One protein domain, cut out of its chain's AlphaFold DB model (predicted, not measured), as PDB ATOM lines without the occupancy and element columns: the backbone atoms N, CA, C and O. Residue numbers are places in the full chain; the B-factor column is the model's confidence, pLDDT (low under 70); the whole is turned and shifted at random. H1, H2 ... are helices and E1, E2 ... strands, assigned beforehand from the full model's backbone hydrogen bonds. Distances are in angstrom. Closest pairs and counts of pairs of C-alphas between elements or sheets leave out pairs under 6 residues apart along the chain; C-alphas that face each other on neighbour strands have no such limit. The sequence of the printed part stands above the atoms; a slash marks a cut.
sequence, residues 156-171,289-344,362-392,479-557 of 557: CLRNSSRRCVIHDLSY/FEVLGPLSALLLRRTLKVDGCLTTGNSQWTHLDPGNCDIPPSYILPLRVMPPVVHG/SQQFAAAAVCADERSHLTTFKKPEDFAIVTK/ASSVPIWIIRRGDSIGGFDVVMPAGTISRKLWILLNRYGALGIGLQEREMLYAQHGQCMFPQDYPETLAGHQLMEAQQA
ATOM      1  N   CYS A 156     -16.165  18.603 -27.167       94.19
ATOM      2  CA  CYS A 156     -16.382  19.293 -28.429       94.19
ATOM      3  C   CYS A 156     -16.407  18.289 -29.582       94.19
ATOM      4  O   CYS A 156     -17.455  18.158 -30.205       94.19
ATOM      5  N   LEU A 157     -15.366  17.460 -29.719       92.94
ATOM      6  CA  LEU A 157     -15.293  16.385 -30.723       92.94
ATOM      7  C   LEU A 157     -16.526  15.466 -30.670       92.94
ATOM      8  O   LEU A 157     -17.240  15.292 -31.651       92.94
ATOM      9  N   ARG A 158     -16.870  14.960 -29.477       92.44
ATOM     10  CA  ARG A 158     -18.048  14.094 -29.308       92.44
ATOM     11  C   ARG A 158     -19.369  14.798 -29.642       92.44
ATOM     12  O   ARG A 158     -20.297  14.136 -30.099       92.44
ATOM     13  N   ASN A 159     -19.497  16.098 -29.356       91.69
ATOM     14  CA  ASN A 159     -20.700  16.852 -29.724       91.69
ATOM     15  C   ASN A 159     -20.748  17.139 -31.225       91.69
ATOM     16  O   ASN A 159     -21.847  17.091 -31.757       91.69
ATOM     17  N   SER A 160     -19.611  17.362 -31.890       92.12
ATOM     18  CA  SER A 160     -19.554  17.513 -33.349       92.12
ATOM     19  C   SER A 160     -20.092  16.262 -34.044       92.12
ATOM     20  O   SER A 160     -21.001  16.353 -34.855       92.12
ATOM     21  N   SER A 161     -19.650  15.070 -33.626       89.81
ATOM     22  CA  SER A 161     -20.069  13.816 -34.273       89.81
ATOM     23  C   SER A 161     -21.449  13.298 -33.850       89.81
ATOM     24  O   SER A 161     -22.079  12.559 -34.597       89.81
ATOM     25  N   ARG A 162     -21.918  13.584 -32.625       88.25
ATOM     26  CA  ARG A 162     -23.161  12.977 -32.084       88.25
ATOM     27  C   ARG A 162     -24.300  13.964 -31.837       88.25
ATOM     28  O   ARG A 162     -25.419  13.520 -31.588       88.25
ATOM     29  N   ARG A 163     -24.021  15.268 -31.780       89.88
ATOM     30  CA  ARG A 163     -24.967  16.320 -31.374       89.88
ATOM     31  C   ARG A 163     -24.765  17.566 -32.238       89.88
ATOM     32  O   ARG A 163     -24.760  17.441 -33.456       89.88
ATOM     33  N   CYS A 164     -24.646  18.737 -31.608       92.25
ATOM     34  CA  CYS A 164     -24.372  19.990 -32.291       92.25
ATOM     35  C   CYS A 164     -23.366  20.832 -31.510       92.25
ATOM     36  O   CYS A 164     -23.368  20.873 -30.269       92.25
ATOM     37  N   VAL A 165     -22.565  21.568 -32.261       95.88
ATOM     38  CA  VAL A 165     -21.629  22.579 -31.783       95.88
ATOM     39  C   VAL A 165     -22.007  23.907 -32.435       95.88
ATOM     40  O   VAL A 165     -22.467  23.912 -33.570       95.88
ATOM     41  N   ILE A 166     -21.881  25.022 -31.714       97.25
ATOM     42  CA  ILE A 166     -22.193  26.348 -32.263       97.25
ATOM     43  C   ILE A 166     -21.036  27.323 -32.075       97.25
ATOM     44  O   ILE A 166     -20.429  27.367 -31.000       97.25
ATOM     45  N   HIS A 167     -20.776  28.128 -33.097       97.19
ATOM     46  CA  HIS A 167     -19.770  29.183 -33.092       97.19
ATOM     47  C   HIS A 167     -20.389  30.509 -33.542       97.19
ATOM     48  O   HIS A 167     -21.305  30.534 -34.362       97.19
ATOM     49  N   ASP A 168     -19.920  31.610 -32.958       97.06
ATOM     50  CA  ASP A 168     -20.342  32.949 -33.357       97.06
ATOM     51  C   ASP A 168     -19.350  33.502 -34.383       97.06
ATOM     52  O   ASP A 168     -18.247  33.893 -34.007       97.06
ATOM     53  N   LEU A 169     -19.753  33.513 -35.656       95.94
ATOM     54  CA  LEU A 169     -18.967  33.970 -36.805       95.94
ATOM     55  C   LEU A 169     -19.277  35.434 -37.168       95.94
ATOM     56  O   LEU A 169     -18.857  35.924 -38.207       95.94
ATOM     57  N   SER A 170     -19.990  36.175 -36.315       94.56
ATOM     58  CA  SER A 170     -20.432  37.549 -36.615       94.56
ATOM     59  C   SER A 170     -19.293  38.578 -36.744       94.56
ATOM     60  O   SER A 170     -19.565  39.755 -36.950       94.56
ATOM     61  N   TYR A 171     -18.031  38.172 -36.571       94.56
ATOM     62  CA  TYR A 171     -16.856  39.003 -36.858       94.56
ATOM     63  C   TYR A 171     -16.440  38.969 -38.337       94.56
ATOM     64  O   TYR A 171     -15.657  39.818 -38.749       94.56
ATOM     65  N   PHE A 289     -24.198  32.842 -37.339       97.56
ATOM     66  CA  PHE A 289     -23.889  31.734 -36.438       97.56
ATOM     67  C   PHE A 289     -23.648  30.458 -37.226       97.56
ATOM     68  O   PHE A 289     -24.482  30.072 -38.040       97.56
ATOM     69  N   GLU A 290     -22.561  29.764 -36.909       96.50
ATOM     70  CA  GLU A 290     -22.315  28.415 -37.410       96.50
ATOM     71  C   GLU A 290     -22.957  27.414 -36.446       96.50
ATOM     72  O   GLU A 290     -22.712  27.446 -35.234       96.50
ATOM     73  N   VAL A 291     -23.779  26.510 -36.975       97.00
ATOM     74  CA  VAL A 291     -24.420  25.413 -36.245       97.00
ATOM     75  C   VAL A 291     -23.989  24.096 -36.876       97.00
ATOM     76  O   VAL A 291     -24.569  23.628 -37.852       97.00
ATOM     77  N   LEU A 292     -22.963  23.492 -36.289       95.44
ATOM     78  CA  LEU A 292     -22.242  22.336 -36.809       95.44
ATOM     79  C   LEU A 292     -22.746  21.027 -36.189       95.44
ATOM     80  O   LEU A 292     -23.180  21.007 -35.030       95.44
ATOM     81  N   GLY A 293     -22.632  19.929 -36.936       91.94
ATOM     82  CA  GLY A 293     -22.956  18.568 -36.495       91.94
ATOM     83  C   GLY A 293     -24.290  18.017 -37.027       91.94
ATOM     84  O   GLY A 293     -25.111  18.761 -37.575       91.94
ATOM     85  N   PRO A 294     -24.545  16.706 -36.855       89.44
ATOM     86  CA  PRO A 294     -25.637  15.996 -37.527       89.44
ATOM     87  C   PRO A 294     -27.035  16.365 -37.024       89.44
ATOM     88  O   PRO A 294     -28.000  16.250 -37.764       89.44
ATOM     89  N   LEU A 295     -27.180  16.825 -35.775       90.00
ATOM     90  CA  LEU A 295     -28.494  17.178 -35.208       90.00
ATOM     91  C   LEU A 295     -28.815  18.678 -35.342       90.00
ATOM     92  O   LEU A 295     -29.697  19.201 -34.656       90.00
ATOM     93  N   SER A 296     -28.065  19.393 -36.183       93.06
ATOM     94  CA  SER A 296     -28.157  20.843 -36.382       93.06
ATOM     95  C   SER A 296     -29.518  21.280 -36.936       93.06
ATOM     96  O   SER A 296     -30.119  22.189 -36.362       93.06
ATOM     97  N   ALA A 297     -30.047  20.597 -37.958       92.25
ATOM     98  CA  ALA A 297     -31.372  20.877 -38.525       92.25
ATOM     99  C   ALA A 297     -32.466  20.775 -37.455       92.25
ATOM    100  O   ALA A 297     -33.266  21.690 -37.266       92.25
ATOM    101  N   LEU A 298     -32.454  19.690 -36.681       90.12
ATOM    102  CA  LEU A 298     -33.445  19.452 -35.640       90.12
ATOM    103  C   LEU A 298     -33.330  20.434 -34.470       90.12
ATOM    104  O   LEU A 298     -34.341  20.881 -33.924       90.12
ATOM    105  N   LEU A 299     -32.105  20.810 -34.097       91.31
ATOM    106  CA  LEU A 299     -31.879  21.878 -33.131       91.31
ATOM    107  C   LEU A 299     -32.500  23.190 -33.631       91.31
ATOM    108  O   LEU A 299     -33.258  23.821 -32.892       91.31
ATOM    109  N   LEU A 300     -32.229  23.572 -34.882       93.06
ATOM    110  CA  LEU A 300     -32.776  24.781 -35.492       93.06
ATOM    111  C   LEU A 300     -34.304  24.736 -35.549       93.06
ATOM    112  O   LEU A 300     -34.936  25.679 -35.076       93.06
ATOM    113  N   ARG A 301     -34.894  23.609 -35.970       89.62
ATOM    114  CA  ARG A 301     -36.348  23.358 -36.015       89.62
ATOM    115  C   ARG A 301     -37.035  23.608 -34.670       89.62
ATOM    116  O   ARG A 301     -38.174  24.055 -34.625       89.62
ATOM    117  N   ARG A 302     -36.350  23.319 -33.558       87.19
ATOM    118  CA  ARG A 302     -36.875  23.517 -32.196       87.19
ATOM    119  C   ARG A 302     -36.606  24.910 -31.635       87.19
ATOM    120  O   ARG A 302     -37.347  25.366 -30.763       87.19
ATOM    121  N   THR A 303     -35.535  25.568 -32.076       89.44
ATOM    122  CA  THR A 303     -35.191  26.918 -31.606       89.44
ATOM    123  C   THR A 303     -35.877  28.035 -32.380       89.44
ATOM    124  O   THR A 303     -36.225  29.049 -31.774       89.44
ATOM    125  N   LEU A 304     -36.067  27.854 -33.685       91.06
ATOM    126  CA  LEU A 304     -36.682  28.825 -34.575       91.06
ATOM    127  C   LEU A 304     -38.186  28.584 -34.595       91.06
ATOM    128  O   LEU A 304     -38.651  27.496 -34.930       91.06
ATOM    129  N   LYS A 305     -38.947  29.606 -34.210       87.69
ATOM    130  CA  LYS A 305     -40.402  29.592 -34.329       87.69
ATOM    131  C   LYS A 305     -40.761  30.078 -35.724       87.69
ATOM    132  O   LYS A 305     -40.651  31.268 -36.003       87.69
ATOM    133  N   VAL A 306     -41.124  29.130 -36.571       89.81
ATOM    134  CA  VAL A 306     -41.458  29.347 -37.976       89.81
ATOM    135  C   VAL A 306     -42.926  29.006 -38.161       89.81
ATOM    136  O   VAL A 306     -43.352  27.938 -37.719       89.81
ATOM    137  N   ASP A 307     -43.672  29.903 -38.795       87.44
ATOM    138  CA  ASP A 307     -45.039  29.644 -39.234       87.44
ATOM    139  C   ASP A 307     -45.025  29.298 -40.727       87.44
ATOM    140  O   ASP A 307     -44.558  30.096 -41.543       87.44
ATOM    141  N   GLY A 308     -45.481  28.087 -41.060       86.31
ATOM    142  CA  GLY A 308     -45.451  27.532 -42.416       86.31
ATOM    143  C   GLY A 308     -46.346  28.278 -43.402       86.31
ATOM    144  O   GLY A 308     -46.121  28.180 -44.602       86.31
ATOM    145  N   CYS A 309     -47.314  29.050 -42.906       87.75
ATOM    146  CA  CYS A 309     -48.236  29.818 -43.737       87.75
ATOM    147  C   CYS A 309     -47.654  31.153 -44.229       87.75
ATOM    148  O   CYS A 309     -48.200  31.728 -45.163       87.75
ATOM    149  N   LEU A 310     -46.572  31.659 -43.617       87.12
ATOM    150  CA  LEU A 310     -46.041  32.997 -43.925       87.12
ATOM    151  C   LEU A 310     -45.287  33.065 -45.257       87.12
ATOM    152  O   LEU A 310     -45.359  34.062 -45.960       87.12
ATOM    153  N   THR A 311     -44.492  32.043 -45.572       91.25
ATOM    154  CA  THR A 311     -43.637  32.019 -46.769       91.25
ATOM    155  C   THR A 311     -43.489  30.598 -47.291       91.25
ATOM    156  O   THR A 311     -43.597  29.627 -46.536       91.25
ATOM    157  N   THR A 312     -43.193  30.466 -48.581       92.44
ATOM    158  CA  THR A 312     -42.896  29.176 -49.215       92.44
ATOM    159  C   THR A 312     -41.658  28.527 -48.593       92.44
ATOM    160  O   THR A 312     -41.684  27.330 -48.292       92.44
ATOM    161  N   GLY A 313     -40.619  29.311 -48.275       92.06
ATOM    162  CA  GLY A 313     -39.455  28.844 -47.523       92.06
ATOM    163  C   GLY A 313     -39.821  28.303 -46.137       92.06
ATOM    164  O   GLY A 313     -39.360  27.226 -45.746       92.06
ATOM    165  N   ASN A 314     -40.713  28.989 -45.410       93.62
ATOM    166  CA  ASN A 314     -41.213  28.507 -44.123       93.62
ATOM    167  C   ASN A 314     -41.991  27.194 -44.254       93.62
ATOM    168  O   ASN A 314     -41.796  26.299 -43.430       93.62
ATOM    169  N   SER A 315     -42.842  27.071 -45.276       92.88
ATOM    170  CA  SER A 315     -43.588  25.844 -45.560       92.88
ATOM    171  C   SER A 315     -42.637  24.663 -45.794       92.88
ATOM    172  O   SER A 315     -42.706  23.661 -45.074       92.88
ATOM    173  N   GLN A 316     -41.651  24.827 -46.682       92.56
ATOM    174  CA  GLN A 316     -40.620  23.815 -46.952       92.56
ATOM    175  C   GLN A 316     -39.848  23.435 -45.680       92.56
ATOM    176  O   GLN A 316     -39.724  22.258 -45.350       92.56
ATOM    177  N   TRP A 317     -39.415  24.419 -44.882       93.00
ATOM    178  CA  TRP A 317     -38.770  24.159 -43.588       93.00
ATOM    179  C   TRP A 317     -39.678  23.417 -42.604       93.00
ATOM    180  O   TRP A 317     -39.195  22.703 -41.718       93.00
ATOM    181  N   THR A 318     -40.998  23.603 -42.710       90.00
ATOM    182  CA  THR A 318     -41.947  22.919 -41.836       90.00
ATOM    183  C   THR A 318     -42.176  21.455 -42.153       90.00
ATOM    184  O   THR A 318     -42.347  20.666 -41.216       90.00
ATOM    185  N   HIS A 319     -42.110  21.111 -43.432       88.88
ATOM    186  CA  HIS A 319     -42.306  19.758 -43.930       88.88
ATOM    187  C   HIS A 319     -41.001  18.973 -44.097       88.88
ATOM    188  O   HIS A 319     -41.053  17.768 -44.307       88.88
ATOM    189  N   LEU A 320     -39.843  19.613 -43.946       88.94
ATOM    190  CA  LEU A 320     -38.539  18.957 -43.977       88.94
ATOM    191  C   LEU A 320     -38.401  17.883 -42.883       88.94
ATOM    192  O   LEU A 320     -38.759  18.133 -41.725       88.94
ATOM    193  N   ASP A 321     -37.790  16.738 -43.212       87.06
ATOM    194  CA  ASP A 321     -37.249  15.828 -42.197       87.06
ATOM    195  C   ASP A 321     -35.935  16.397 -41.630       87.06
ATOM    196  O   ASP A 321     -34.918  16.467 -42.323       87.06
ATOM    197  N   PRO A 322     -35.895  16.803 -40.353       83.44
ATOM    198  CA  PRO A 322     -34.669  17.296 -39.746       83.44
ATOM    199  C   PRO A 322     -33.654  16.184 -39.417       83.44
ATOM    200  O   PRO A 322     -32.522  16.511 -39.053       83.44
ATOM    201  N   GLY A 323     -34.045  14.904 -39.459       79.38
ATOM    202  CA  GLY A 323     -33.155  13.757 -39.270       79.38
ATOM    203  C   GLY A 323     -32.350  13.428 -40.527       79.38
ATOM    204  O   GLY A 323     -31.144  13.195 -40.434       79.38
ATOM    205  N   ASN A 324     -33.005  13.484 -41.685       81.75
ATOM    206  CA  ASN A 324     -32.398  13.340 -43.001       81.75
ATOM    207  C   ASN A 324     -32.648  14.601 -43.841       81.75
ATOM    208  O   ASN A 324     -33.536  14.640 -44.687       81.75
ATOM    209  N   CYS A 325     -31.880  15.658 -43.567       83.56
ATOM    210  CA  CYS A 325     -32.038  16.922 -44.275       83.56
ATOM    211  C   CYS A 325     -31.569  16.793 -45.731       83.56
ATOM    212  O   CYS A 325     -30.373  16.680 -45.997       83.56
ATOM    213  N   ASP A 326     -32.525  16.884 -46.649       87.94
ATOM    214  CA  ASP A 326     -32.387  16.782 -48.103       87.94
ATOM    215  C   ASP A 326     -32.187  18.140 -48.804       87.94
ATOM    216  O   ASP A 326     -32.145  18.216 -50.031       87.94
ATOM    217  N   ILE A 327     -31.995  19.220 -48.036       92.62
ATOM    218  CA  ILE A 327     -31.610  20.526 -48.580       92.62
ATOM    219  C   ILE A 327     -30.248  20.386 -49.282       92.62
ATOM    220  O   ILE A 327     -29.286  19.940 -48.641       92.62
ATOM    221  N   PRO A 328     -30.119  20.812 -50.554       93.75
ATOM    222  CA  PRO A 328     -28.861  20.737 -51.280       93.75
ATOM    223  C   PRO A 328     -27.719  21.473 -50.559       93.75
ATOM    224  O   PRO A 328     -27.944  22.498 -49.904       93.75
ATOM    225  N   PRO A 329     -26.468  20.996 -50.685       93.12
ATOM    226  CA  PRO A 329     -25.325  21.667 -50.087       93.12
ATOM    227  C   PRO A 329     -25.194  23.093 -50.635       93.12
ATOM    228  O   PRO A 329     -25.402  23.355 -51.819       93.12
ATOM    229  N   SER A 330     -24.861  24.016 -49.740       94.38
ATOM    230  CA  SER A 330     -24.717  25.452 -49.990       94.38
ATOM    231  C   SER A 330     -25.985  26.189 -50.426       94.38
ATOM    232  O   SER A 330     -25.916  27.386 -50.703       94.38
ATOM    233  N   TYR A 331     -27.143  25.526 -50.445       95.56
ATOM    234  CA  TYR A 331     -28.415  26.176 -50.736       95.56
ATOM    235  C   TYR A 331     -28.818  27.146 -49.622       95.56
ATOM    236  O   TYR A 331     -28.653  26.854 -48.432       95.56
ATOM    237  N   ILE A 332     -29.369  28.289 -50.027       95.62
ATOM    238  CA  ILE A 332     -29.853  29.360 -49.160       95.62
ATOM    239  C   ILE A 332     -31.374  29.257 -49.068       95.62
ATOM    240  O   ILE A 332     -32.092  29.562 -50.023       95.62
ATOM    241  N   LEU A 333     -31.858  28.846 -47.897       95.75
ATOM    242  CA  LEU A 333     -33.276  28.811 -47.567       95.75
ATOM    243  C   LEU A 333     -33.660  30.095 -46.807       95.75
ATOM    244  O   LEU A 333     -33.268  30.245 -45.641       95.75
ATOM    245  N   PRO A 334     -34.392  31.036 -47.434       95.31
ATOM    246  CA  PRO A 334     -34.933  32.196 -46.740       95.31
ATOM    247  C   PRO A 334     -36.068  31.769 -45.809       95.31
ATOM    248  O   PRO A 334     -36.911  30.958 -46.179       95.31
ATOM    249  N   LEU A 335     -36.089  32.314 -44.593       94.94
ATOM    250  CA  LEU A 335     -37.152  32.075 -43.619       94.94
ATOM    251  C   LEU A 335     -37.570  33.372 -42.943       94.94
ATOM    252  O   LEU A 335     -36.747  34.258 -42.712       94.94
ATOM    253  N   ARG A 336     -38.830  33.432 -42.517       93.06
ATOM    254  CA  ARG A 336     -39.331  34.451 -41.588       93.06
ATOM    255  C   ARG A 336     -39.559  33.821 -40.223       93.06
ATOM    256  O   ARG A 336     -40.364  32.902 -40.073       93.06
ATOM    257  N   VAL A 337     -38.822  34.300 -39.223       91.81
ATOM    258  CA  VAL A 337     -38.804  33.725 -37.875       91.81
ATOM    259  C   VAL A 337     -39.401  34.688 -36.867       91.81
ATOM    260  O   VAL A 337     -39.022  35.855 -36.780       91.81
ATOM    261  N   MET A 338     -40.280  34.159 -36.024       87.31
ATOM    262  CA  MET A 338     -40.851  34.908 -34.915       87.31
ATOM    263  C   MET A 338     -39.821  35.085 -33.788       87.31
ATOM    264  O   MET A 338     -39.146  34.115 -33.413       87.31
ATOM    265  N   PRO A 339     -39.714  36.283 -33.177       79.19
ATOM    266  CA  PRO A 339     -38.779  36.541 -32.092       79.19
ATOM    267  C   PRO A 339     -38.950  35.531 -30.953       79.19
ATOM    268  O   PRO A 339     -40.003  35.466 -30.311       79.19
ATOM    269  N   PRO A 340     -37.923  34.728 -30.641       73.56
ATOM    270  CA  PRO A 340     -38.133  33.620 -29.738       73.56
ATOM    271  C   PRO A 340     -38.170  34.115 -28.285       73.56
ATOM    272  O   PRO A 340     -37.346  34.925 -27.847       73.56
ATOM    273  N   VAL A 341     -39.132  33.618 -27.507       72.19
ATOM    274  CA  VAL A 341     -39.303  33.994 -26.097       72.19
ATOM    275  C   VAL A 341     -38.430  33.109 -25.211       72.19
ATOM    276  O   VAL A 341     -38.515  31.881 -25.240       72.19
ATOM    277  N   VAL A 342     -37.581  33.731 -24.391       66.69
ATOM    278  CA  VAL A 342     -36.682  33.026 -23.468       66.69
ATOM    279  C   VAL A 342     -37.248  33.099 -22.049       66.69
ATOM    280  O   VAL A 342     -36.997  34.058 -21.322       66.69
ATOM    281  N   HIS A 343     -37.987  32.074 -21.620       64.81
ATOM    282  CA  HIS A 343     -38.535  32.025 -20.260       64.81
ATOM    283  C   HIS A 343     -37.469  31.623 -19.226       64.81
ATOM    284  O   HIS A 343     -36.852  30.561 -19.323       64.81
ATOM    285  N   GLY A 344     -37.263  32.465 -18.206       62.81
ATOM    286  CA  GLY A 344     -36.551  32.123 -16.967       62.81
ATOM    287  C   GLY A 344     -35.213  31.392 -17.149       62.81
ATOM    288  O   GLY A 344     -34.472  31.663 -18.085       62.81
ATOM    289  N   SER A 362     -42.743  13.957 -43.224       78.25
ATOM    290  CA  SER A 362     -41.893  14.802 -44.052       78.25
ATOM    291  C   SER A 362     -42.243  14.722 -45.530       78.25
ATOM    292  O   SER A 362     -42.705  13.692 -46.018       78.25
ATOM    293  N   GLN A 363     -42.004  15.820 -46.238       83.75
ATOM    294  CA  GLN A 363     -42.013  15.882 -47.695       83.75
ATOM    295  C   GLN A 363     -40.591  16.122 -48.188       83.75
ATOM    296  O   GLN A 363     -39.776  16.695 -47.463       83.75
ATOM    297  N   GLN A 364     -40.311  15.678 -49.411       86.38
ATOM    298  CA  GLN A 364     -39.033  15.952 -50.049       86.38
ATOM    299  C   GLN A 364     -38.911  17.451 -50.344       86.38
ATOM    300  O   GLN A 364     -39.850  18.079 -50.838       86.38
ATOM    301  N   PHE A 365     -37.753  18.015 -50.038       91.19
ATOM    302  CA  PHE A 365     -37.429  19.406 -50.271       91.19
ATOM    303  C   PHE A 365     -37.393  19.721 -51.768       91.19
ATOM    304  O   PHE A 365     -36.668  19.092 -52.542       91.19
ATOM    305  N   ALA A 366     -38.132  20.756 -52.167       91.06
ATOM    306  CA  ALA A 366     -38.181  21.233 -53.543       91.06
ATOM    307  C   ALA A 366     -37.645  22.668 -53.635       91.06
ATOM    308  O   ALA A 366     -38.336  23.628 -53.296       91.06
ATOM    309  N   ALA A 367     -36.421  22.835 -54.151       87.94
ATOM    310  CA  ALA A 367     -35.792  24.153 -54.306       87.94
ATOM    311  C   ALA A 367     -36.623  25.108 -55.186       87.94
ATOM    312  O   ALA A 367     -36.772  26.280 -54.854       87.94
ATOM    313  N   ALA A 368     -37.219  24.587 -56.263       87.44
ATOM    314  CA  ALA A 368     -38.054  25.358 -57.186       87.44
ATOM    315  C   ALA A 368     -39.363  25.872 -56.559       87.44
ATOM    316  O   ALA A 368     -39.959  26.806 -57.083       87.44
ATOM    317  N   ALA A 369     -39.810  25.283 -55.444       88.75
ATOM    318  CA  ALA A 369     -41.009  25.729 -54.737       88.75
ATOM    319  C   ALA A 369     -40.757  26.970 -53.863       88.75
ATOM    320  O   ALA A 369     -41.713  27.585 -53.397       88.75
ATOM    321  N   VAL A 370     -39.491  27.330 -53.612       90.06
ATOM    322  CA  VAL A 370     -39.130  28.506 -52.813       90.06
ATOM    323  C   VAL A 370     -39.136  29.746 -53.701       90.06
ATOM    324  O   VAL A 370     -38.312  29.869 -54.610       90.06
ATOM    325  N   CYS A 371     -40.025  30.687 -53.399       88.44
ATOM    326  CA  CYS A 371     -40.152  31.944 -54.126       88.44
ATOM    327  C   CYS A 371     -38.828  32.734 -54.129       88.44
ATOM    328  O   CYS A 371     -38.144  32.855 -53.107       88.44
ATOM    329  N   ALA A 372     -38.452  33.278 -55.292       84.50
ATOM    330  CA  ALA A 372     -37.210  34.031 -55.459       84.50
ATOM    331  C   ALA A 372     -37.197  35.323 -54.623       84.50
ATOM    332  O   ALA A 372     -36.183  35.629 -53.989       84.50
ATOM    333  N   ASP A 373     -38.335  36.017 -54.552       85.69
ATOM    334  CA  ASP A 373     -38.472  37.306 -53.865       85.69
ATOM    335  C   ASP A 373     -38.199  37.203 -52.360       85.69
ATOM    336  O   ASP A 373     -37.642  38.128 -51.763       85.69
ATOM    337  N   GLU A 374     -38.473  36.042 -51.754       88.38
ATOM    338  CA  GLU A 374     -38.265  35.805 -50.322       88.38
ATOM    339  C   GLU A 374     -36.803  35.965 -49.892       88.38
ATOM    340  O   GLU A 374     -36.520  36.286 -48.734       88.38
ATOM    341  N   ARG A 375     -35.849  35.784 -50.813       88.19
ATOM    342  CA  ARG A 375     -34.420  35.987 -50.531       88.19
ATOM    343  C   ARG A 375     -34.084  37.456 -50.318       88.19
ATOM    344  O   ARG A 375     -33.277  37.767 -49.440       88.19
ATOM    345  N   SER A 376     -34.753  38.347 -51.048       87.38
ATOM    346  CA  SER A 376     -34.579  39.798 -50.923       87.38
ATOM    347  C   SER A 376     -35.113  40.349 -49.594       87.38
ATOM    348  O   SER A 376     -34.744  41.450 -49.189       87.38
ATOM    349  N   HIS A 377     -35.920  39.576 -48.851       89.75
ATOM    350  CA  HIS A 377     -36.445  40.001 -47.554       89.75
ATOM    351  C   HIS A 377     -35.341  40.321 -46.545       89.75
ATOM    352  O   HIS A 377     -35.510  41.249 -45.764       89.75
ATOM    353  N   LEU A 378     -34.222  39.583 -46.533       89.94
ATOM    354  CA  LEU A 378     -33.118  39.863 -45.606       89.94
ATOM    355  C   LEU A 378     -32.388  41.158 -45.977       89.94
ATOM    356  O   LEU A 378     -32.052  41.946 -45.096       89.94
ATOM    357  N   THR A 379     -32.141  41.375 -47.270       86.25
ATOM    358  CA  THR A 379     -31.339  42.503 -47.765       86.25
ATOM    359  C   THR A 379     -32.093  43.830 -47.702       86.25
ATOM    360  O   THR A 379     -31.485  44.877 -47.496       86.25
ATOM    361  N   THR A 380     -33.419  43.785 -47.828       85.81
ATOM    362  CA  THR A 380     -34.310  44.954 -47.758       85.81
ATOM    363  C   THR A 380     -34.848  45.223 -46.353       85.81
ATOM    364  O   THR A 380     -35.488  46.252 -46.125       85.81
ATOM    365  N   PHE A 381     -34.583  44.331 -45.390       86.00
ATOM    366  CA  PHE A 381     -35.122  44.442 -44.040       86.00
ATOM    367  C   PHE A 381     -34.617  45.699 -43.334       86.00
ATOM    368  O   PHE A 381     -33.457  45.793 -42.927       86.00
ATOM    369  N   LYS A 382     -35.529  46.642 -43.104       78.94
ATOM    370  CA  LYS A 382     -35.308  47.755 -42.186       78.94
ATOM    371  C   LYS A 382     -35.881  47.388 -40.833       78.94
ATOM    372  O   LYS A 382     -37.033  46.977 -40.710       78.94
ATOM    373  N   LYS A 383     -35.059  47.541 -39.803       70.81
ATOM    374  CA  LYS A 383     -35.484  47.309 -38.429       70.81
ATOM    375  C   LYS A 383     -36.567  48.335 -38.049       70.81
ATOM    376  O   LYS A 383     -36.286  49.527 -38.158       70.81
ATOM    377  N   PRO A 384     -37.749  47.906 -37.569       65.12
ATOM    378  CA  PRO A 384     -38.756  48.834 -37.058       65.12
ATOM    379  C   PRO A 384     -38.196  49.656 -35.889       65.12
ATOM    380  O   PRO A 384     -37.479  49.107 -35.047       65.12
ATOM    381  N   GLU A 385     -38.528  50.948 -35.808       56.94
ATOM    382  CA  GLU A 385     -38.070  51.838 -34.724       56.94
ATOM    383  C   GLU A 385     -38.503  51.317 -33.339       56.94
ATOM    384  O   GLU A 385     -37.708  51.298 -32.395       56.94
ATOM    385  N   ASP A 386     -39.709  50.746 -33.270       47.16
ATOM    386  CA  ASP A 386     -40.294  50.104 -32.088       47.16
ATOM    387  C   ASP A 386     -39.845  48.655 -31.867       47.16
ATOM    388  O   ASP A 386     -40.273  48.010 -30.902       47.16
ATOM    389  N   PHE A 387     -38.973  48.102 -32.724       49.19
ATOM    390  CA  PHE A 387     -38.442  46.755 -32.531       49.19
ATOM    391  C   PHE A 387     -37.564  46.772 -31.289       49.19
ATOM    392  O   PHE A 387     -36.364  47.057 -31.366       49.19
ATOM    393  N   ALA A 388     -38.192  46.491 -30.141       40.62
ATOM    394  CA  ALA A 388     -37.633  46.650 -28.814       40.62
ATOM    395  C   ALA A 388     -36.189  46.167 -28.818       40.62
ATOM    396  O   ALA A 388     -35.903  44.963 -28.831       40.62
ATOM    397  N   ILE A 389     -35.262  47.126 -28.840       40.88
ATOM    398  CA  ILE A 389     -33.841  46.842 -28.822       40.88
ATOM    399  C   ILE A 389     -33.549  46.329 -27.413       40.88
ATOM    400  O   ILE A 389     -33.092  47.053 -26.530       40.88
ATOM    401  N   VAL A 390     -33.748  45.031 -27.181       39.66
ATOM    402  CA  VAL A 390     -33.302  44.347 -25.954       39.66
ATOM    403  C   VAL A 390     -31.754  44.380 -25.851       39.66
ATOM    404  O   VAL A 390     -31.145  43.900 -24.888       39.66
ATOM    405  N   THR A 391     -31.083  44.991 -26.829       39.97
ATOM    406  CA  THR A 391     -29.634  45.099 -26.997       39.97
ATOM    407  C   THR A 391     -29.126  46.521 -27.307       39.97
ATOM    408  O   THR A 391     -28.198  46.687 -28.078       39.97
ATOM    409  N   LYS A 392     -29.591  47.557 -26.595       41.28
ATOM    410  CA  LYS A 392     -28.642  48.534 -26.008       41.28
ATOM    411  C   LYS A 392     -28.579  48.270 -24.509       41.28
ATOM    412  O   LYS A 392     -29.090  49.005 -23.680       41.28
ATOM    413  N   ALA A 479     -44.972  42.200 -40.116       64.44
ATOM    414  CA  ALA A 479     -44.236  43.232 -39.387       64.44
ATOM    415  C   ALA A 479     -43.523  42.731 -38.114       64.44
ATOM    416  O   ALA A 479     -42.535  43.322 -37.676       64.44
ATOM    417  N   SER A 480     -43.999  41.641 -37.506       76.44
ATOM    418  CA  SER A 480     -43.448  41.102 -36.252       76.44
ATOM    419  C   SER A 480     -42.365  40.035 -36.455       76.44
ATOM    420  O   SER A 480     -41.641  39.684 -35.513       76.44
ATOM    421  N   SER A 481     -42.238  39.521 -37.679       87.88
ATOM    422  CA  SER A 481     -41.309  38.455 -38.042       87.88
ATOM    423  C   SER A 481     -39.976  39.012 -38.553       87.88
ATOM    424  O   SER A 481     -39.896  40.106 -39.106       87.88
ATOM    425  N   VAL A 482     -38.896  38.258 -38.339       90.88
ATOM    426  CA  VAL A 482     -37.538  38.645 -38.741       90.88
ATOM    427  C   VAL A 482     -37.068  37.728 -39.868       90.88
ATOM    428  O   VAL A 482     -37.069  36.508 -39.671       90.88
ATOM    429  N   PRO A 483     -36.647  38.272 -41.023       93.75
ATOM    430  CA  PRO A 483     -36.088  37.467 -42.096       93.75
ATOM    431  C   PRO A 483     -34.696  36.969 -41.709       93.75
ATOM    432  O   PRO A 483     -33.887  37.710 -41.150       93.75
ATOM    433  N   ILE A 484     -34.418  35.706 -42.005       95.44
ATOM    434  CA  ILE A 484     -33.109  35.075 -41.839       95.44
ATOM    435  C   ILE A 484     -32.805  34.204 -43.054       95.44
ATOM    436  O   ILE A 484     -33.717  33.729 -43.732       95.44
ATOM    437  N   TRP A 485     -31.528  33.923 -43.282       96.75
ATOM    438  CA  TRP A 485     -31.109  32.866 -44.196       96.75
ATOM    439  C   TRP A 485     -30.571  31.678 -43.411       96.75
ATOM    440  O   TRP A 485     -29.722  31.834 -42.529       96.75
ATOM    441  N   ILE A 486     -31.052  30.487 -43.754       96.50
ATOM    442  CA  ILE A 486     -30.443  29.223 -43.350       96.50
ATOM    443  C   ILE A 486     -29.680  28.677 -44.547       96.50
ATOM    444  O   ILE A 486     -30.273  28.364 -45.576       96.50
ATOM    445  N   ILE A 487     -28.366  28.540 -44.402       96.56
ATOM    446  CA  ILE A 487     -27.489  28.052 -45.462       96.56
ATOM    447  C   ILE A 487     -26.982  26.671 -45.075       96.56
ATOM    448  O   ILE A 487     -26.270  26.528 -44.077       96.56
ATOM    449  N   ARG A 488     -27.336  25.640 -45.844       95.44
ATOM    450  CA  ARG A 488     -26.827  24.282 -45.604       95.44
ATOM    451  C   ARG A 488     -25.343  24.234 -45.957       95.44
ATOM    452  O   ARG A 488     -24.951  24.625 -47.045       95.44
ATOM    453  N   ARG A 489     -24.492  23.729 -45.068       93.38
ATOM    454  CA  ARG A 489     -23.055  23.577 -45.355       93.38
ATOM    455  C   ARG A 489     -22.777  22.330 -46.195       93.38
ATOM    456  O   ARG A 489     -23.275  21.258 -45.859       93.38
ATOM    457  N   GLY A 490     -21.963  22.463 -47.241       86.56
ATOM    458  CA  GLY A 490     -21.463  21.332 -48.041       86.56
ATOM    459  C   GLY A 490     -20.243  20.619 -47.444       86.56
ATOM    460  O   GLY A 490     -19.797  19.616 -47.983       86.56
ATOM    461  N   ASP A 491     -19.721  21.134 -46.333       86.06
ATOM    462  CA  ASP A 491     -18.517  20.647 -45.659       86.06
ATOM    463  C   ASP A 491     -18.674  19.257 -45.035       86.06
ATOM    464  O   ASP A 491     -19.770  18.861 -44.631       86.06
ATOM    465  N   SER A 492     -17.546  18.577 -44.808       85.06
ATOM    466  CA  SER A 492     -17.478  17.282 -44.110       85.06
ATOM    467  C   SER A 492     -18.011  17.332 -42.669       85.06
ATOM    468  O   SER A 492     -18.526  16.338 -42.159       85.06
ATOM    469  N   ILE A 493     -17.940  18.497 -42.016       86.12
ATOM    470  CA  ILE A 493     -18.524  18.746 -40.685       86.12
ATOM    471  C   ILE A 493     -20.063  18.756 -40.748       86.12
ATOM    472  O   ILE A 493     -20.752  18.417 -39.779       86.12
ATOM    473  N   GLY A 494     -20.608  19.163 -41.896       90.19
ATOM    474  CA  GLY A 494     -22.022  19.429 -42.091       90.19
ATOM    475  C   GLY A 494     -22.560  20.551 -41.198       90.19
ATOM    476  O   GLY A 494     -21.834  21.273 -40.513       90.19
ATOM    477  N   GLY A 495     -23.880  20.697 -41.204       94.25
ATOM    478  CA  GLY A 495     -24.586  21.718 -40.442       94.25
ATOM    479  C   GLY A 495     -25.087  22.885 -41.279       94.25
ATOM    480  O   GLY A 495     -25.308  22.752 -42.488       94.25
ATOM    481  N   PHE A 496     -25.308  24.010 -40.606       96.81
ATOM    482  CA  PHE A 496     -25.947  25.193 -41.168       96.81
ATOM    483  C   PHE A 496     -25.281  26.465 -40.681       96.81
ATOM    484  O   PHE A 496     -24.937  26.568 -39.504       96.81
ATOM    485  N   ASP A 497     -25.214  27.454 -41.559       97.38
ATOM    486  CA  ASP A 497     -24.930  28.826 -41.172       97.38
ATOM    487  C   ASP A 497     -26.239  29.606 -41.149       97.38
ATOM    488  O   ASP A 497     -27.063  29.498 -42.059       97.38
ATOM    489  N   VAL A 498     -26.454  30.358 -40.076       97.44
ATOM    490  CA  VAL A 498     -27.654  31.169 -39.891       97.44
ATOM    491  C   VAL A 498     -27.256  32.629 -39.974       97.44
ATOM    492  O   VAL A 498     -26.596  33.129 -39.060       97.44
ATOM    493  N   VAL A 499     -27.667  33.300 -41.049       96.88
ATOM    494  CA  VAL A 499     -27.431  34.730 -41.276       96.88
ATOM    495  C   VAL A 499     -28.692  35.498 -40.898       96.88
ATOM    496  O   VAL A 499     -29.794  35.146 -41.319       96.88
ATOM    497  N   MET A 500     -28.549  36.528 -40.073       94.25
ATOM    498  CA  MET A 500     -29.671  37.313 -39.562       94.25
ATOM    499  C   MET A 500     -29.288  38.783 -39.358       94.25
ATOM    500  O   MET A 500     -28.112  39.070 -39.126       94.25
ATOM    501  N   PRO A 501     -30.258  39.713 -39.352       92.50
ATOM    502  CA  PRO A 501     -29.991  41.109 -39.040       92.50
ATOM    503  C   PRO A 501     -29.552  41.261 -37.581       92.50
ATOM    504  O   PRO A 501     -30.167  40.699 -36.665       92.50
ATOM    505  N   ALA A 502     -28.514  42.052 -37.344       87.12
ATOM    506  CA  ALA A 502     -28.061  42.399 -36.010       87.12
ATOM    507  C   ALA A 502     -29.158  43.157 -35.245       87.12
ATOM    508  O   ALA A 502     -30.026  43.840 -35.790       87.12
ATOM    509  N   GLY A 503     -29.158  43.018 -33.928       79.94
ATOM    510  CA  GLY A 503     -30.065  43.720 -33.034       79.94
ATOM    511  C   GLY A 503     -31.487  43.167 -33.038       79.94
ATOM    512  O   GLY A 503     -32.371  43.834 -32.492       79.94
ATOM    513  N   THR A 504     -31.705  41.986 -33.628       84.31
ATOM    514  CA  THR A 504     -33.010  41.317 -33.711       84.31
ATOM    515  C   THR A 504     -33.106  40.115 -32.751       84.31
ATOM    516  O   THR A 504     -33.306  40.281 -31.542       84.31
ATOM    517  N   ILE A 505     -32.962  38.883 -33.253       87.44
ATOM    518  CA  ILE A 505     -33.160  37.623 -32.523       87.44
ATOM    519  C   ILE A 505     -31.856  36.950 -32.081       87.44
ATOM    520  O   ILE A 505     -31.893  36.126 -31.164       87.44
ATOM    521  N   SER A 506     -30.715  37.321 -32.666       89.25
ATOM    522  CA  SER A 506     -29.378  36.724 -32.485       89.25
ATOM    523  C   SER A 506     -29.044  36.336 -31.037       89.25
ATOM    524  O   SER A 506     -28.815  35.171 -30.712       89.25
ATOM    525  N   ARG A 507     -29.103  37.284 -30.097       86.06
ATOM    526  CA  ARG A 507     -28.765  37.058 -28.687       86.06
ATOM    527  C   ARG A 507     -29.707  36.056 -28.023       86.06
ATOM    528  O   ARG A 507     -29.269  35.251 -27.195       86.06
ATOM    529  N   LYS A 508     -31.008  36.134 -28.323       86.38
ATOM    530  CA  LYS A 508     -32.020  35.222 -27.767       86.38
ATOM    531  C   LYS A 508     -31.837  33.827 -28.360       86.38
ATOM    532  O   LYS A 508     -31.815  32.856 -27.602       86.38
ATOM    533  N   LEU A 509     -31.612  33.748 -29.670       91.44
ATOM    534  CA  LEU A 509     -31.333  32.518 -30.397       91.44
ATOM    535  C   LEU A 509     -30.085  31.820 -29.847       91.44
ATOM    536  O   LEU A 509     -30.170  30.660 -29.457       91.44
ATOM    537  N   TRP A 510     -28.972  32.537 -29.668       93.44
ATOM    538  CA  TRP A 510     -27.746  31.983 -29.083       93.44
ATOM    539  C   TRP A 510     -27.986  31.347 -27.705       93.44
ATOM    540  O   TRP A 510     -27.515  30.244 -27.402       93.44
ATOM    541  N   ILE A 511     -28.757  32.023 -26.845       89.81
ATOM    542  CA  ILE A 511     -29.124  31.497 -25.523       89.81
ATOM    543  C   ILE A 511     -29.982  30.235 -25.659       89.81
ATOM    544  O   ILE A 511     -29.784  29.294 -24.887       89.81
ATOM    545  N   LEU A 512     -30.926  30.209 -26.599       89.38
ATOM    546  CA  LEU A 512     -31.797  29.059 -26.825       89.38
ATOM    547  C   LEU A 512     -31.028  27.866 -27.378       89.38
ATOM    548  O   LEU A 512     -31.148  26.796 -26.790       89.38
ATOM    549  N   LEU A 513     -30.168  28.044 -28.380       92.25
ATOM    550  CA  LEU A 513     -29.307  26.979 -28.911       92.25
ATOM    551  C   LEU A 513     -28.523  26.290 -27.779       92.25
ATOM    552  O   LEU A 513     -28.576  25.070 -27.612       92.25
ATOM    553  N   ASN A 514     -27.901  27.077 -26.892       91.25
ATOM    554  CA  ASN A 514     -27.201  26.551 -25.714       91.25
ATOM    555  C   ASN A 514     -28.132  25.867 -24.687       91.25
ATOM    556  O   ASN A 514     -27.700  24.972 -23.958       91.25
ATOM    557  N   ARG A 515     -29.398  26.294 -24.562       86.94
ATOM    558  CA  ARG A 515     -30.378  25.699 -23.628       86.94
ATOM    559  C   ARG A 515     -30.953  24.387 -24.132       86.94
ATOM    560  O   ARG A 515     -31.114  23.477 -23.323       86.94
ATOM    561  N   TYR A 516     -31.241  24.318 -25.427       86.31
ATOM    562  CA  TYR A 516     -31.604  23.086 -26.117       86.31
ATOM    563  C   TYR A 516     -30.418  22.126 -26.208       86.31
ATOM    564  O   TYR A 516     -30.626  20.936 -26.376       86.31
ATOM    565  N   GLY A 517     -29.206  22.628 -25.947       86.56
ATOM    566  CA  GLY A 517     -28.047  21.877 -25.477       86.56
ATOM    567  C   GLY A 517     -26.954  21.683 -26.522       86.56
ATOM    568  O   GLY A 517     -26.116  20.793 -26.357       86.56
ATOM    569  N   ALA A 518     -26.916  22.557 -27.529       91.69
ATOM    570  CA  ALA A 518     -25.707  22.782 -28.305       91.69
ATOM    571  C   ALA A 518     -24.546  23.224 -27.410       91.69
ATOM    572  O   ALA A 518     -24.732  23.896 -26.386       91.69
ATOM    573  N   LEU A 519     -23.333  22.855 -27.812       94.19
ATOM    574  CA  LEU A 519     -22.115  23.309 -27.159       94.19
ATOM    575  C   LEU A 519     -21.581  24.559 -27.865       94.19
ATOM    576  O   LEU A 519     -21.102  24.456 -28.987       94.19
ATOM    577  N   GLY A 520     -21.618  25.715 -27.201       95.81
ATOM    578  CA  GLY A 520     -20.899  26.900 -27.677       95.81
ATOM    579  C   GLY A 520     -19.382  26.729 -27.572       95.81
ATOM    580  O   GLY A 520     -18.897  26.319 -26.511       95.81
ATOM    581  N   ILE A 521     -18.660  27.067 -28.640       96.88
ATOM    582  CA  ILE A 521     -17.199  26.943 -28.757       96.88
ATOM    583  C   ILE A 521     -16.525  28.277 -29.099       96.88
ATOM    584  O   ILE A 521     -17.142  29.150 -29.709       96.88
ATOM    585  N   GLY A 522     -15.272  28.442 -28.670       96.31
ATOM    586  CA  GLY A 522     -14.424  29.563 -29.073       96.31
ATOM    587  C   GLY A 522     -13.612  29.248 -30.330       96.31
ATOM    588  O   GLY A 522     -13.779  28.189 -30.935       96.31
ATOM    589  N   LEU A 523     -12.723  30.170 -30.698       95.50
ATOM    590  CA  LEU A 523     -11.861  30.063 -31.876       95.50
ATOM    591  C   LEU A 523     -10.949  28.818 -31.856       95.50
ATOM    592  O   LEU A 523     -10.949  28.071 -32.822       95.50
ATOM    593  N   GLN A 524     -10.278  28.512 -30.739       95.12
ATOM    594  CA  GLN A 524      -9.373  27.347 -30.639       95.12
ATOM    595  C   GLN A 524     -10.104  26.009 -30.786       95.12
ATOM    596  O   GLN A 524      -9.586  25.035 -31.328       95.12
ATOM    597  N   GLU A 525     -11.320  25.921 -30.244       95.62
ATOM    598  CA  GLU A 525     -12.119  24.708 -30.387       95.62
ATOM    599  C   GLU A 525     -12.685  24.572 -31.806       95.62
ATOM    600  O   GLU A 525     -12.842  23.446 -32.270       95.62
ATOM    601  N   ARG A 526     -12.956  25.689 -32.494       95.12
ATOM    602  CA  ARG A 526     -13.332  25.703 -33.913       95.12
ATOM    603  C   ARG A 526     -12.168  25.247 -34.791       95.12
ATOM    604  O   ARG A 526     -12.365  24.364 -35.611       95.12
ATOM    605  N   GLU A 527     -10.972  25.782 -34.563       94.56
ATOM    606  CA  GLU A 527      -9.727  25.423 -35.260       94.56
ATOM    607  C   GLU A 527      -9.452  23.925 -35.166       94.56
ATOM    608  O   GLU A 527      -9.325  23.238 -36.173       94.56
ATOM    609  N   MET A 528      -9.517  23.378 -33.952       94.31
ATOM    610  CA  MET A 528      -9.384  21.940 -33.741       94.31
ATOM    611  C   MET A 528     -10.419  21.119 -34.533       94.31
ATOM    612  O   MET A 528     -10.083  20.040 -35.019       94.31
ATOM    613  N   LEU A 529     -11.678  21.570 -34.617       94.19
ATOM    614  CA  LEU A 529     -12.708  20.855 -35.379       94.19
ATOM    615  C   LEU A 529     -12.433  20.898 -36.880       94.19
ATOM    616  O   LEU A 529     -12.578  19.876 -37.542       94.19
ATOM    617  N   TYR A 530     -12.033  22.056 -37.395       94.00
ATOM    618  CA  TYR A 530     -11.689  22.240 -38.802       94.00
ATOM    619  C   TYR A 530     -10.502  21.357 -39.192       94.00
ATOM    620  O   TYR A 530     -10.626  20.545 -40.108       94.00
ATOM    621  N   ALA A 531      -9.429  21.383 -38.397       93.69
ATOM    622  CA  ALA A 531      -8.262  20.526 -38.591       93.69
ATOM    623  C   ALA A 531      -8.615  19.026 -38.562       93.69
ATOM    624  O   ALA A 531      -8.145  18.260 -39.398       93.69
ATOM    625  N   GLN A 532      -9.495  18.588 -37.648       92.12
ATOM    626  CA  GLN A 532      -9.942  17.186 -37.591       92.12
ATOM    627  C   GLN A 532     -10.658  16.742 -38.879       92.12
ATOM    628  O   GLN A 532     -10.633  15.567 -39.236       92.12
ATOM    629  N   HIS A 533     -11.329  17.675 -39.544       90.75
ATOM    630  CA  HIS A 533     -12.142  17.432 -40.726       90.75
ATOM    631  C   HIS A 533     -11.432  17.793 -42.040       90.75
ATOM    632  O   HIS A 533     -12.078  17.775 -43.090       90.75
ATOM    633  N   GLY A 534     -10.126  18.091 -41.984       91.81
ATOM    634  CA  GLY A 534      -9.310  18.443 -43.147       91.81
ATOM    635  C   GLY A 534      -9.693  19.782 -43.778       91.81
ATOM    636  O   GLY A 534      -9.541  19.947 -44.983       91.81
ATOM    637  N   GLN A 535     -10.251  20.709 -42.997       91.56
ATOM    638  CA  GLN A 535     -10.640  22.036 -43.471       91.56
ATOM    639  C   GLN A 535      -9.644  23.089 -42.992       91.56
ATOM    640  O   GLN A 535      -9.359  23.154 -41.798       91.56
ATOM    641  N   CYS A 536      -9.183  23.946 -43.902       92.31
ATOM    642  CA  CYS A 536      -8.302  25.061 -43.570       92.31
ATOM    643  C   CYS A 536      -9.092  26.229 -42.961       92.31
ATOM    644  O   CYS A 536     -10.171  26.597 -43.438       92.31
ATOM    645  N   MET A 537      -8.533  26.850 -41.929       93.19
ATOM    646  CA  MET A 537      -9.035  28.056 -41.291       93.19
ATOM    647  C   MET A 537      -8.157  29.253 -41.640       93.19
ATOM    648  O   MET A 537      -6.968  29.299 -41.348       93.19
ATOM    649  N   PHE A 538      -8.777  30.271 -42.222       94.44
ATOM    650  CA  PHE A 538      -8.130  31.558 -42.424       94.44
ATOM    651  C   PHE A 538      -8.160  32.395 -41.130       94.44
ATOM    652  O   PHE A 538      -9.220  32.434 -40.492       94.44
ATOM    653  N   PRO A 539      -7.074  33.110 -40.759       94.50
ATOM    654  CA  PRO A 539      -5.790  33.248 -41.469       94.50
ATOM    655  C   PRO A 539      -4.699  32.223 -41.098       94.50
ATOM    656  O   PRO A 539      -3.654  32.215 -41.733       94.50
ATOM    657  N   GLN A 540      -4.914  31.375 -40.087       91.44
ATOM    658  CA  GLN A 540      -3.896  30.469 -39.526       91.44
ATOM    659  C   GLN A 540      -3.261  29.529 -40.561       91.44
ATOM    660  O   GLN A 540      -2.045  29.365 -40.570       91.44
ATOM    661  N   ASP A 541      -4.086  28.931 -41.418       94.50
ATOM    662  CA  ASP A 541      -3.677  27.875 -42.350       94.50
ATOM    663  C   ASP A 541      -3.302  28.415 -43.744       94.50
ATOM    664  O   ASP A 541      -3.230  27.646 -44.698       94.50
ATOM    665  N   TYR A 542      -3.103  29.733 -43.872       95.06
ATOM    666  CA  TYR A 542      -2.809  30.422 -45.137       95.06
ATOM    667  C   TYR A 542      -1.527  31.268 -45.011       95.06
ATOM    668  O   TYR A 542      -1.603  32.506 -45.022       95.06
ATOM    669  N   PRO A 543      -0.356  30.626 -44.820       93.25
ATOM    670  CA  PRO A 543       0.925  31.299 -44.587       93.25
ATOM    671  C   PRO A 543       1.339  32.261 -45.701       93.25
ATOM    672  O   PRO A 543       2.028  33.229 -45.424       93.25
ATOM    673  N   GLU A 544       0.916  32.010 -46.936       90.81
ATOM    674  CA  GLU A 544       1.222  32.804 -48.129       90.81
ATOM    675  C   GLU A 544       0.494  34.156 -48.180       90.81
ATOM    676  O   GLU A 544       0.803  35.014 -49.009       90.81
ATOM    677  N   THR A 545      -0.508  34.346 -47.319       94.31
ATOM    678  CA  THR A 545      -1.292  35.580 -47.262       94.31
ATOM    679  C   THR A 545      -0.665  36.573 -46.291       94.31
ATOM    680  O   THR A 545      -0.073  36.198 -45.280       94.31
ATOM    681  N   LEU A 546      -0.853  37.869 -46.545       93.31
ATOM    682  CA  LEU A 546      -0.349  38.929 -45.665       93.31
ATOM    683  C   LEU A 546      -0.900  38.796 -44.235       93.31
ATOM    684  O   LEU A 546      -0.165  38.957 -43.262       93.31
ATOM    685  N   ALA A 547      -2.173  38.416 -44.099       93.94
ATOM    686  CA  ALA A 547      -2.786  38.140 -42.803       93.94
ATOM    687  C   ALA A 547      -2.178  36.911 -42.100       93.94
ATOM    688  O   ALA A 547      -2.072  36.904 -40.871       93.94
ATOM    689  N   GLY A 548      -1.791  35.880 -42.858       93.94
ATOM    690  CA  GLY A 548      -1.085  34.707 -42.344       93.94
ATOM    691  C   GLY A 548       0.295  35.071 -41.802       93.94
ATOM    692  O   GLY A 548       0.597  34.761 -40.650       93.94
ATOM    693  N   HIS A 549       1.084  35.821 -42.577       92.81
ATOM    694  CA  HIS A 549       2.390  36.335 -42.148       92.81
ATOM    695  C   HIS A 549       2.296  37.178 -40.871       92.81
ATOM    696  O   HIS A 549       2.984  36.883 -39.894       92.81
ATOM    697  N   GLN A 550       1.379  38.150 -40.824       92.19
ATOM    698  CA  GLN A 550       1.156  38.974 -39.629       92.19
ATOM    699  C   GLN A 550       0.779  38.139 -38.402       92.19
ATOM    700  O   GLN A 550       1.182  38.447 -37.279       92.19
ATOM    701  N   LEU A 551      -0.008  37.076 -38.594       90.94
ATOM    702  CA  LEU A 551      -0.354  36.180 -37.500       90.94
ATOM    703  C   LEU A 551       0.866  35.387 -37.016       90.94
ATOM    704  O   LEU A 551       1.031  35.237 -35.809       90.94
ATOM    705  N   MET A 552       1.701  34.881 -37.926       89.38
ATOM    706  CA  MET A 552       2.912  34.136 -37.574       89.38
ATOM    707  C   MET A 552       3.910  35.009 -36.813       89.38
ATOM    708  O   MET A 552       4.410  34.588 -35.772       89.38
ATOM    709  N   GLU A 553       4.130  36.242 -37.267       90.50
ATOM    710  CA  GLU A 553       4.962  37.226 -36.568       90.50
ATOM    711  C   GLU A 553       4.422  37.513 -35.161       90.50
ATOM    712  O   GLU A 553       5.164  37.470 -34.181       90.50
ATOM    713  N   ALA A 554       3.105  37.712 -35.031       87.94
ATOM    714  CA  ALA A 554       2.458  37.947 -33.741       87.94
ATOM    715  C   ALA A 554       2.492  36.736 -32.790       87.94
ATOM    716  O   ALA A 554       2.274  36.905 -31.594       87.94
ATOM    717  N   GLN A 555       2.701  35.519 -33.302       85.12
ATOM    718  CA  GLN A 555       2.878  34.315 -32.484       85.12
ATOM    719  C   GLN A 555       4.336  34.100 -32.050       85.12
ATOM    720  O   GLN A 555       4.570  33.382 -31.077       85.12
ATOM    721  N   GLN A 556       5.298  34.667 -32.784       85.06
ATOM    722  CA  GLN A 556       6.729  34.591 -32.476       85.06
ATOM    723  C   GLN A 556       7.180  35.680 -31.492       85.06
ATOM    724  O   GLN A 556       8.130  35.451 -30.742       85.06
ATOM    725  N   ALA A 557       6.508  36.835 -31.498       71.94
ATOM    726  CA  ALA A 557       6.682  37.924 -30.533       71.94
ATOM    727  C   ALA A 557       6.026  37.617 -29.176       71.94
ATOM    728  O   ALA A 557       6.616  38.006 -28.140       71.94
TER     729      ALA A 557
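AT A GLANCE: This is residues 156 to 171, 289 to 344, 362 to 392 and 479 to 557 of the 557 residues of the protein "Ribonucleases domain containing protein, putative" of Babesia bigemina (UniProt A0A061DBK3). A strongly twisted five-stranded sheet forms the core, with H2, H3 and H5 over one face and H4 over the other; H1 and H6 pack beside the edge strand E1, and H7 lies away from this body beyond a long link. The printed part has 182 residues, with seven named helices and five named strands in the order H1 E1 E2 H2 H3 E3 H4 E4 E5 H5 H6 H7. The sheet order is E1 E2 E5 E4 E3, all antiparallel, and the class is mixed, helices and strands. The whole is compact, with a radius of gyration of the C-alphas of 17.7 A and spans of 55 by 39 by 36 A.

HOW THE PARTS SIT: H1, residues 156 to 162, only grazes the sheet with its residues 156 to 161. Edge strand E1, residues 165 to 168, is antiparallel to E2, residues 289 to 292, with N 167 and O 290 within hydrogen-bond range at 3.0 A. H2, residues 296 to 303, is on the sheet at a height of 8.1 A. H3, residues 312 to 319, is on the same face as H2, over edge strand E3, residues 332 to 338, and stands up from the sheet at 64 degrees. H4, residues 373 to 380, is on the opposite face, over E4, residues 482 to 488, and runs across the strands at 66 degrees to E4 on the local plane. E4 is antiparallel to E3, with N 335 and O 484 2.9 A apart, and forms a hairpin with E5, residues 496 to 501, with N 497 and O 487 2.9 A apart. E5 is antiparallel to E2, with N 291 and O 496 2.8 A apart. H5, residues 506 to 516, is on the same face as H2 and touches it, about perpendicular at 74 degrees; their closest C-alphas, of Thr 303 and Leu 512, are 6.2 A apart. H6, residues 523 to 532, only just touches H1, with 3 pairs of C-alphas within 8 A, the closest those of Leu 157 and Leu 529, 7.0 A apart. H7, residues 546 to 556, is not on the sheet and is apart from H6. Every O i to N i+4 pair is within hydrogen-bond range in H1, H2, H3, H5, H6 and H7; H4 has 1 of 4, and 3 of 5 O i to N i+3 pairs.

IN THESE COORDINATES: H1 begins at C-alpha 156 (-16.382, 19.293, -28.429). E3 measures 18.8 A, E4 19.2 A and E5 16.6 A from first to last C-alpha; H5 measures 15.2 A, H6 14.2 A and H7 15.6 A. H7 ends at C-alpha 556 (6.729, 34.591, -32.476).

THE WHOLE: The C-alphas of Cys 309 and Ala 557, the two farthest apart, are 57.1 A apart. Residues 172 to 288, 345 to 361 and 393 to 478 are not printed, with C-alpha gaps of 10.1 A, 32.6 A and 21.2 A. The links H3 to E3 and H6 to H7 are long. The model's pLDDT is under 70 at residues 342 to 344, 384 to 392 and 479.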